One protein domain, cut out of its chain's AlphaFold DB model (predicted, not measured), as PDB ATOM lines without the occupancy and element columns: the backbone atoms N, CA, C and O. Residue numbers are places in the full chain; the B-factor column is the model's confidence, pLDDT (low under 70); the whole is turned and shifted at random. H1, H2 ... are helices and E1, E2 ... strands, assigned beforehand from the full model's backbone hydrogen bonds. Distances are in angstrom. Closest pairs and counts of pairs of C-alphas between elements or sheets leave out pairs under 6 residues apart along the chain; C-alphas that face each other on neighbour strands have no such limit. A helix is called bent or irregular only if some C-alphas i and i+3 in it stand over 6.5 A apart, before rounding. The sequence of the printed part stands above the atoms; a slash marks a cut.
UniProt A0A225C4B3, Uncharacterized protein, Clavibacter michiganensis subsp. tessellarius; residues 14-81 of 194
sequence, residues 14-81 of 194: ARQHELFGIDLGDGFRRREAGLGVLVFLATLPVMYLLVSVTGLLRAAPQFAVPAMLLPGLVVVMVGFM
ATOM      1  N   ALA A  14     165.743 180.953 148.666       60.34
ATOM      2  CA  ALA A  14     166.236 180.230 147.498       60.34
ATOM      3  C   ALA A  14     166.241 178.716 147.772       60.34
ATOM      4  O   ALA A  14     167.110 178.196 148.489       60.34
ATOM      5  N   ARG A  15     165.261 178.019 147.196       63.47
ATOM      6  CA  ARG A  15     165.136 176.562 147.218       63.47
ATOM      7  C   ARG A  15     165.675 175.957 145.919       63.47
ATOM      8  O   ARG A  15     165.660 176.586 144.864       63.47
ATOM      9  N   GLN A  16     166.237 174.763 146.023       62.41
ATOM     10  CA  GLN A  16     166.759 173.964 144.927       62.41
ATOM     11  C   GLN A  16     165.767 172.837 144.658       62.41
ATOM     12  O   GLN A  16     165.681 171.889 145.432       62.41
ATOM     13  N   HIS A  17     164.995 173.000 143.587       59.91
ATOM     14  CA  HIS A  17     163.916 172.090 143.203       59.91
ATOM     15  C   HIS A  17     164.409 170.896 142.382       59.91
ATOM     16  O   HIS A  17     163.720 169.895 142.305       59.91
ATOM     17  N   GLU A  18     165.630 170.957 141.847       52.75
ATOM     18  CA  GLU A  18     166.215 169.891 141.035       52.75
ATOM     19  C   GLU A  18     167.615 169.526 141.545       52.75
ATOM     20  O   GLU A  18     168.464 170.396 141.798       52.75
ATOM     21  N   LEU A  19     167.865 168.226 141.704       60.47
ATOM     22  CA  LEU A  19     169.177 167.674 142.029       60.47
ATOM     23  C   LEU A  19     169.443 166.484 141.103       60.47
ATOM     24  O   LEU A  19     168.729 165.488 141.158       60.47
ATOM     25  N   PHE A  20     170.467 166.589 140.249       61.91
ATOM     26  CA  PHE A  20     170.849 165.543 139.286       61.91
ATOM     27  C   PHE A  20     169.692 165.039 138.393       61.91
ATOM     28  O   PHE A  20     169.603 163.845 138.118       61.91
ATOM     29  N   GLY A  21     168.795 165.929 137.951       57.56
ATOM     30  CA  GLY A  21     167.654 165.575 137.092       57.56
ATOM     31  C   GLY A  21     166.451 164.972 137.825       57.56
ATOM     32  O   GLY A  21     165.462 164.626 137.184       57.56
ATOM     33  N   ILE A  22     166.514 164.840 139.153       51.84
ATOM     34  CA  ILE A  22     165.380 164.433 139.988       51.84
ATOM     35  C   ILE A  22     164.703 165.702 140.508       51.84
ATOM     36  O   ILE A  22     165.358 166.530 141.144       51.84
ATOM     37  N   ASP A  23     163.404 165.843 140.241       61.31
ATOM     38  CA  ASP A  23     162.562 166.899 140.808       61.31
ATOM     39  C   ASP A  23     162.253 166.569 142.278       61.31
ATOM     40  O   ASP A  23     161.687 165.524 142.602       61.31
ATOM     41  N   LEU A  24     162.676 167.450 143.184       62.62
ATOM     42  CA  LEU A  24     162.480 167.330 144.629       62.62
ATOM     43  C   LEU A  24     161.179 168.001 145.094       62.62
ATOM     44  O   LEU A  24     160.951 168.114 146.302       62.62
ATOM     45  N   GLY A  25     160.333 168.463 144.170       64.19
ATOM     46  CA  GLY A  25     159.058 169.103 144.463       64.19
ATOM     47  C   GLY A  25     159.256 170.424 145.202       64.19
ATOM     48  O   GLY A  25     159.572 171.450 144.606       64.19
ATOM     49  N   ASP A  26     159.108 170.413 146.530       60.34
ATOM     50  CA  ASP A  26     159.139 171.626 147.362       60.34
ATOM     51  C   ASP A  26     160.554 172.239 147.509       60.34
ATOM     52  O   ASP A  26     160.700 173.378 147.961       60.34
ATOM     53  N   GLY A  27     161.583 171.507 147.060       58.41
ATOM     54  CA  GLY A  27     162.972 171.944 146.912       58.41
ATOM     55  C   GLY A  27     163.759 172.083 148.221       58.41
ATOM     56  O   GLY A  27     163.259 172.544 149.245       58.41
ATOM     57  N   PHE A  28     165.043 171.724 148.196       64.62
ATOM     58  CA  PHE A  28     165.941 171.843 149.350       64.62
ATOM     59  C   PHE A  28     166.443 173.277 149.521       64.62
ATOM     60  O   PHE A  28     166.807 173.932 148.545       64.62
ATOM     61  N   ARG A  29     166.564 173.797 150.748       70.19
ATOM     62  CA  ARG A  29     167.206 175.111 150.921       70.19
ATOM     63  C   ARG A  29     168.694 174.983 150.581       70.19
ATOM     64  O   ARG A  29     169.376 174.104 151.100       70.19
ATOM     65  N   ARG A  30     169.265 175.885 149.773       71.62
ATOM     66  CA  ARG A  30     170.692 175.785 149.366       71.62
ATOM     67  C   ARG A  30     171.672 175.724 150.549       71.62
ATOM     68  O   ARG A  30     172.686 175.036 150.492       71.62
ATOM     69  N   ARG A  31     171.353 176.422 151.647       70.44
ATOM     70  CA  ARG A  31     172.138 176.373 152.897       70.44
ATOM     71  C   ARG A  31     172.107 174.991 153.555       70.44
ATOM     72  O   ARG A  31     173.090 174.589 154.167       70.44
ATOM     73  N   GLU A  32     170.998 174.275 153.419       74.00
ATOM     74  CA  GLU A  32     170.833 172.916 153.931       74.00
ATOM     75  C   GLU A  32     171.598 171.910 153.074       74.00
ATOM     76  O   GLU A  32     172.259 171.043 153.631       74.00
ATOM     77  N   ALA A  33     171.621 172.085 151.750       77.50
ATOM     78  CA  ALA A  33     172.436 171.258 150.858       77.50
ATOM     79  C   ALA A  33     173.937 171.343 151.201       77.50
ATOM     80  O   ALA A  33     174.596 170.316 151.360       77.50
ATOM     81  N   GLY A  34     174.470 172.557 151.400       82.69
ATOM     82  CA  GLY A  34     175.867 172.744 151.816       82.69
ATOM     83  C   GLY A  34     176.179 172.112 153.178       82.69
ATOM     84  O   GLY A  34     177.213 171.464 153.345       82.69
ATOM     85  N   LEU A  35     175.260 172.237 154.142       83.25
ATOM     86  CA  LEU A  35     175.392 171.577 155.440       83.25
ATOM     87  C   LEU A  35     175.312 170.046 155.310       83.25
ATOM     88  O   LEU A  35     176.058 169.347 155.985       83.25
ATOM     89  N   GLY A  36     174.454 169.523 154.432       85.31
ATOM     90  CA  GLY A  36     174.321 168.092 154.163       85.31
ATOM     91  C   GLY A  36     175.600 167.487 153.599       85.31
ATOM     92  O   GLY A  36     176.058 166.465 154.103       85.31
ATOM     93  N   VAL A  37     176.240 168.163 152.640       89.19
ATOM     94  CA  VAL A  37     177.559 167.760 152.123       89.19
ATOM     95  C   VAL A  37     178.602 167.752 153.239       89.19
ATOM     96  O   VAL A  37     179.347 166.785 153.379       89.19
ATOM     97  N   LEU A  38     178.637 168.796 154.071       90.88
ATOM     98  CA  LEU A  38     179.584 168.881 155.182       90.88
ATOM     99  C   LEU A  38     179.377 167.754 156.205       90.88
ATOM    100  O   LEU A  38     180.346 167.137 156.641       90.88
ATOM    101  N   VAL A  39     178.126 167.453 156.557       89.69
ATOM    102  CA  VAL A  39     177.780 166.349 157.464       89.69
ATOM    103  C   VAL A  39     178.169 165.006 156.855       89.69
ATOM    104  O   VAL A  39     178.793 164.201 157.539       89.69
ATOM    105  N   PHE A  40     177.874 164.790 155.570       92.25
ATOM    106  CA  PHE A  40     178.245 163.572 154.856       92.25
ATOM    107  C   PHE A  40     179.761 163.345 154.874       92.25
ATOM    108  O   PHE A  40     180.228 162.279 155.283       92.25
ATOM    109  N   LEU A  41     180.539 164.370 154.516       94.44
ATOM    110  CA  LEU A  41     182.000 164.313 154.549       94.44
ATOM    111  C   LEU A  41     182.537 164.099 155.968       94.44
ATOM    112  O   LEU A  41     183.507 163.367 156.136       94.44
ATOM    113  N   ALA A  42     181.896 164.673 156.990       92.31
ATOM    114  CA  ALA A  42     182.267 164.455 158.386       92.31
ATOM    115  C   ALA A  42     181.991 163.017 158.866       92.31
ATOM    116  O   ALA A  42     182.720 162.507 159.716       92.31
ATOM    117  N   THR A  43     180.982 162.330 158.317       93.06
ATOM    118  CA  THR A  43     180.712 160.914 158.635       93.06
ATOM    119  C   THR A  43     181.727 159.941 158.034       93.06
ATOM    120  O   THR A  43     182.015 158.922 158.662       93.06
ATOM    121  N   LEU A  44     182.310 160.242 156.868       93.62
ATOM    122  CA  LEU A  44     183.267 159.353 156.194       93.62
ATOM    123  C   LEU A  44     184.480 158.947 157.050       93.62
ATOM    124  O   LEU A  44     184.731 157.747 157.138       93.62
ATOM    125  N   PRO A  45     185.227 159.854 157.715       94.06
ATOM    126  CA  PRO A  45     186.375 159.456 158.532       94.06
ATOM    127  C   PRO A  45     185.966 158.596 159.735       94.06
ATOM    128  O   PRO A  45     186.681 157.662 160.095       94.06
ATOM    129  N   VAL A  46     184.796 158.866 160.328       93.56
ATOM    130  CA  VAL A  46     184.266 158.082 161.454       93.56
ATOM    131  C   VAL A  46     183.935 156.661 161.003       93.56
ATOM    132  O   VAL A  46     184.341 155.693 161.647       93.56
ATOM    133  N   MET A  47     183.241 156.518 159.872       93.94
ATOM    134  CA  MET A  47     182.907 155.203 159.323       93.94
ATOM    135  C   MET A  47     184.141 154.474 158.794       93.94
ATOM    136  O   MET A  47     184.248 153.260 158.954       93.94
ATOM    137  N   TYR A  48     185.105 155.201 158.226       93.25
ATOM    138  CA  TYR A  48     186.375 154.632 157.795       93.25
ATOM    139  C   TYR A  48     187.120 153.976 158.946       93.25
ATOM    140  O   TYR A  48     187.554 152.829 158.818       93.25
ATOM    141  N   LEU A  49     187.212 154.661 160.087       94.31
ATOM    142  CA  LEU A  49     187.818 154.097 161.284       94.31
ATOM    143  C   LEU A  49     187.066 152.839 161.742       94.31
ATOM    144  O   LEU A  49     187.693 151.812 161.989       94.31
ATOM    145  N   LEU A  50     185.732 152.889 161.797       93.00
ATOM    146  CA  LEU A  50     184.901 151.769 162.248       93.00
ATOM    147  C   LEU A  50     185.076 150.518 161.368       93.00
ATOM    148  O   LEU A  50     185.292 149.412 161.867       93.00
ATOM    149  N   VAL A  51     185.030 150.691 160.049       92.94
ATOM    150  CA  VAL A  51     185.159 149.607 159.062       92.94
ATOM    151  C   VAL A  51     186.600 149.081 158.979       92.94
ATOM    152  O   VAL A  51     186.820 147.897 158.716       92.94
ATOM    153  N   SER A  52     187.591 149.929 159.265       90.12
ATOM    154  CA  SER A  52     188.998 149.520 159.358       90.12
ATOM    155  C   SER A  52     189.276 148.696 160.615       90.12
ATOM    156  O   SER A  52     189.911 147.649 160.528       90.12
ATOM    157  N   VAL A  53     188.776 149.135 161.776       93.38
ATOM    158  CA  VAL A  53     188.967 148.451 163.070       93.38
ATOM    159  C   VAL A  53     188.269 147.092 163.096       93.38
ATOM    160  O   VAL A  53     188.811 146.131 163.629       93.38
ATOM    161  N   THR A  54     187.096 146.986 162.476       91.38
ATOM    162  CA  THR A  54     186.361 145.716 162.356       91.38
ATOM    163  C   THR A  54     186.979 144.748 161.340       91.38
ATOM    164  O   THR A  54     186.511 143.620 161.213       91.38
ATOM    165  N   GLY A  55     188.014 145.158 160.594       89.19
ATOM    166  CA  GLY A  55     188.659 144.341 159.559       89.19
ATOM    167  C   GLY A  55     187.819 144.141 158.291       89.19
ATOM    168  O   GLY A  55     188.304 143.550 157.323       89.19
ATOM    169  N   LEU A  56     186.595 144.677 158.258       91.06
ATOM    170  CA  LEU A  56     185.644 144.518 157.160       91.06
ATOM    171  C   LEU A  56     186.204 145.057 155.836       91.06
ATOM    172  O   LEU A  56     185.986 144.446 154.792       91.06
ATOM    173  N   LEU A  57     186.997 146.135 155.884       89.50
ATOM    174  CA  LEU A  57     187.642 146.707 154.694       89.50
ATOM    175  C   LEU A  57     188.571 145.719 153.975       89.50
ATOM    176  O   LEU A  57     188.661 145.740 152.752       89.50
ATOM    177  N   ARG A  58     189.266 144.863 154.736       88.75
ATOM    178  CA  ARG A  58     190.206 143.869 154.197       88.75
ATOM    179  C   ARG A  58     189.503 142.570 153.820       88.75
ATOM    180  O   ARG A  58     189.858 141.963 152.818       88.75
ATOM    181  N   ALA A  59     188.535 142.146 154.631       91.50
ATOM    182  CA  ALA A  59     187.854 140.866 154.464       91.50
ATOM    183  C   ALA A  59     186.799 140.884 153.346       91.50
ATOM    184  O   ALA A  59     186.641 139.891 152.641       91.50
ATOM    185  N   ALA A  60     186.068 141.993 153.184       92.44
ATOM    186  CA  ALA A  60     185.001 142.102 152.191       92.44
ATOM    187  C   ALA A  60     184.808 143.558 151.714       92.44
ATOM    188  O   ALA A  60     183.854 144.233 152.127       92.44
ATOM    189  N   PRO A  61     185.685 144.064 150.826       89.38
ATOM    190  CA  PRO A  61     185.648 145.453 150.366       89.38
ATOM    191  C   PRO A  61     184.317 145.839 149.698       89.38
ATOM    192  O   PRO A  61     183.858 146.971 149.850       89.38
ATOM    193  N   GLN A  62     183.649 144.891 149.034       91.44
ATOM    194  CA  GLN A  62     182.345 145.096 148.396       91.44
ATOM    195  C   GLN A  62     181.229 145.466 149.385       91.44
ATOM    196  O   GLN A  62     180.301 146.177 149.011       91.44
ATOM    197  N   PHE A  63     181.321 145.028 150.646       92.31
ATOM    198  CA  PHE A  63     180.374 145.403 151.704       92.31
ATOM    199  C   PHE A  63     180.885 146.574 152.546       92.31
ATOM    200  O   PHE A  63     180.089 147.363 153.056       92.31
ATOM    201  N   ALA A  64     182.205 146.727 152.652       91.38
ATOM    202  CA  ALA A  64     182.845 147.813 153.380       91.38
ATOM    203  C   ALA A  64     182.501 149.196 152.803       91.38
ATOM    204  O   ALA A  64     182.148 150.101 153.555       91.38
ATOM    205  N   VAL A  65     182.554 149.355 151.475       89.31
ATOM    206  CA  VAL A  65     182.300 150.650 150.820       89.31
ATOM    207  C   VAL A  65     180.855 151.138 151.042       89.31
ATOM    208  O   VAL A  65     180.686 152.261 151.525       89.31
ATOM    209  N   PRO A  66     179.797 150.335 150.802       92.06
ATOM    210  CA  PRO A  66     178.435 150.724 151.165       92.06
ATOM    211  C   PRO A  66     178.265 150.995 152.661       92.06
ATOM    212  O   PRO A  66     177.610 151.970 153.023       92.06
ATOM    213  N   ALA A  67     178.881 150.188 153.534       91.19
ATOM    214  CA  ALA A  67     178.821 150.392 154.982       91.19
ATOM    215  C   ALA A  67     179.454 151.723 155.426       91.19
ATOM    216  O   ALA A  67     179.047 152.284 156.440       91.19
ATOM    217  N   MET A  68     180.411 152.255 154.660       91.81
ATOM    218  CA  MET A  68     180.990 153.578 154.902       91.81
ATOM    219  C   MET A  68     180.087 154.720 154.428       91.81
ATOM    220  O   MET A  68     179.973 155.735 155.114       91.81
ATOM    221  N   LEU A  69     179.461 154.570 153.258       92.62
ATOM    222  CA  LEU A  69     178.713 155.645 152.595       92.62
ATOM    223  C   LEU A  69     177.267 155.762 153.094       92.62
ATOM    224  O   LEU A  69     176.775 156.868 153.329       92.62
ATOM    225  N   LEU A  70     176.577 154.630 153.263       92.06
ATOM    226  CA  LEU A  70     175.147 154.593 153.577       92.06
ATOM    227  C   LEU A  70     174.785 155.322 154.876       92.06
ATOM    228  O   LEU A  70     173.821 156.086 154.847       92.06
ATOM    229  N   PRO A  71     175.519 155.174 155.997       91.00
ATOM    230  CA  PRO A  71     175.163 155.868 157.231       91.00
ATOM    231  C   PRO A  71     175.153 157.389 157.066       91.00
ATOM    232  O   PRO A  71     174.215 158.046 157.508       91.00
ATOM    233  N   GLY A  72     176.155 157.948 156.377       89.94
ATOM    234  CA  GLY A  72     176.212 159.381 156.087       89.94
ATOM    235  C   GLY A  72     175.037 159.835 155.221       89.94
ATOM    236  O   GLY A  72     174.405 160.847 155.519       89.94
ATOM    237  N   LEU A  73     174.699 159.058 154.186       89.44
ATOM    238  CA  LEU A  73     173.565 159.355 153.311       89.44
ATOM    239  C   LEU A  73     172.239 159.339 154.083       89.44
ATOM    240  O   LEU A  73     171.450 160.273 153.964       89.44
ATOM    241  N   VAL A  74     172.021 158.325 154.924       89.69
ATOM    242  CA  VAL A  74     170.826 158.213 155.773       89.69
ATOM    243  C   VAL A  74     170.734 159.386 156.745       89.69
ATOM    244  O   VAL A  74     169.661 159.968 156.896       89.69
ATOM    245  N   VAL A  75     171.845 159.786 157.372       88.81
ATOM    246  CA  VAL A  75     171.877 160.950 158.272       88.81
ATOM    247  C   VAL A  75     171.478 162.228 157.538       88.81
ATOM    248  O   VAL A  75     170.744 163.036 158.101       88.81
ATOM    249  N   VAL A  76     171.906 162.416 156.289       88.44
ATOM    250  CA  VAL A  76     171.489 163.572 155.484       88.44
ATOM    251  C   VAL A  76     170.011 163.460 155.099       88.44
ATOM    252  O   VAL A  76     169.240 164.375 155.370       88.44
ATOM    253  N   MET A  77     169.571 162.335 154.540       84.00
ATOM    254  CA  MET A  77     168.176 162.176 154.114       84.00
ATOM    255  C   MET A  77     167.192 162.359 155.274       84.00
ATOM    256  O   MET A  77     166.203 163.074 155.141       84.00
ATOM    257  N   VAL A  78     167.480 161.756 156.429       84.56
ATOM    258  CA  VAL A  78     166.597 161.799 157.601       84.56
ATOM    259  C   VAL A  78     166.789 163.073 158.412       84.56
ATOM    260  O   VAL A  78     165.822 163.673 158.878       84.56
ATOM    261  N   GLY A  79     168.032 163.519 158.580       83.00
ATOM    262  CA  GLY A  79     168.363 164.674 159.407       83.00
ATOM    263  C   GLY A  79     167.786 165.980 158.870       83.00
ATOM    264  O   GLY A  79     167.465 166.867 159.660       83.00
ATOM    265  N   PHE A  80     167.609 166.106 157.557       83.06
ATOM    266  CA  PHE A  80     167.033 167.307 156.959       83.06
ATOM    267  C   PHE A  80     165.507 167.280 156.831       83.06
ATOM    268  O   PHE A  80     164.919 168.283 156.434       83.06
ATOM    269  N   MET A  81     164.844 166.193 157.239       81.50
ATOM    270  CA  MET A  81     163.387 166.202 157.331       81.50
ATOM    271  C   MET A  81     162.908 167.208 158.402       81.50
ATOM    272  O   MET A  81     163.576 167.384 159.435       81.50
TER     273      MET A  81
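AT A GLANCE: This is residues 14 to 81 of the 194 residues of an uncharacterized protein of Clavibacter michiganensis subsp. tessellarius (UniProt A0A225C4B3). One long helix, H1, makes the length of a rod; the bent helix H3 folds back slantwise over it after the short H2 at the turn, and the strand hairpin of E1 and E2 lies by the other end of H1. H3b covers part of H1 at a shallow tilt, while H3a stands at a steeper angle to it near H2. The printed part has 68 residues, with two named strands and then three named helices in the order E1, E2, H1, H2, H3; the two strands make one antiparallel sheet, and the class is mixed, helices and strands. The whole is loose, with a radius of gyration of the C-alphas of 14.7 A, and spans 44 by 20 by 16 A.

HOW THE PARTS SIT: E1, residues 15 to 19, and E2, residues 22 to 29, form a hairpin, antiparallel at 149 degrees between their directions. Across it N 16 and O 28 are 2.7 A apart and N 24 and O 17 are 2.8 A apart, both within hydrogen-bond range. E2 bends by 92 degrees at residue 26. H1, residues 30 to 53, follows E2 by a tight link with no residue between; the closest C-alphas of E1 and H1 are those of Arg 15 and Arg 30, 6.0 A apart. H2, residues 56 to 59, is close to H1 but not clearly touching, the closest C-alphas being those of Val 51 and Leu 57, 5.8 A apart. H3, residues 61 to 79, was assigned as one helix by its hydrogen bonds but is bent: C-alphas 68 and 71 are 6.7 A apart, and its arms H3a, residues 61 to 68, and H3b, residues 71 to 79, stand at a shallow tilt of 30 degrees. H2 and H3a touch only at the corner by their link, closest at the C-alphas of Leu 57 and Ala 64, 5.1 A. H1 touches H3a with its residues 44 to 51 alone, at a steep tilt of 47 degrees, opposite ways; the closest C-alphas are those of Met 47 and Met 68, 5.1 A. H1 touches H3b with its residues 36 to 44 alone, opposite ways at a shallow tilt of 33 degrees, only just short of steep; the closest C-alphas are those of Phe 40 and Gly 72, 4.8 A. E1 and H3b are apart. In H3b every O i to N i+4 pair is within hydrogen-bond range, against 18 of 20 in H1 and 3 of 4 in H3a; H2 is too short for such a pair.

IN THESE COORDINATES: E1 begins at C-alpha 15, (165.136, 176.562, 147.218), and is 11.1 A long; E2 is 15.4 A. H1 is 35.6 A long and ends at C-alpha 53, (188.967, 148.451, 163.070). H2 is 5.0 A, H3a 10.4 A and H3b 11.3 A, ending at C-alpha 79, (168.363, 164.674, 159.407).

THE WHOLE: The C-alphas farthest apart, those of Ala 14 and Ala 59, are 45.4 A apart. The printed part has no cut, and its links between elements are tight. The mean pLDDT of the printed part is 82.2, and residues 14 to 28 are under 70.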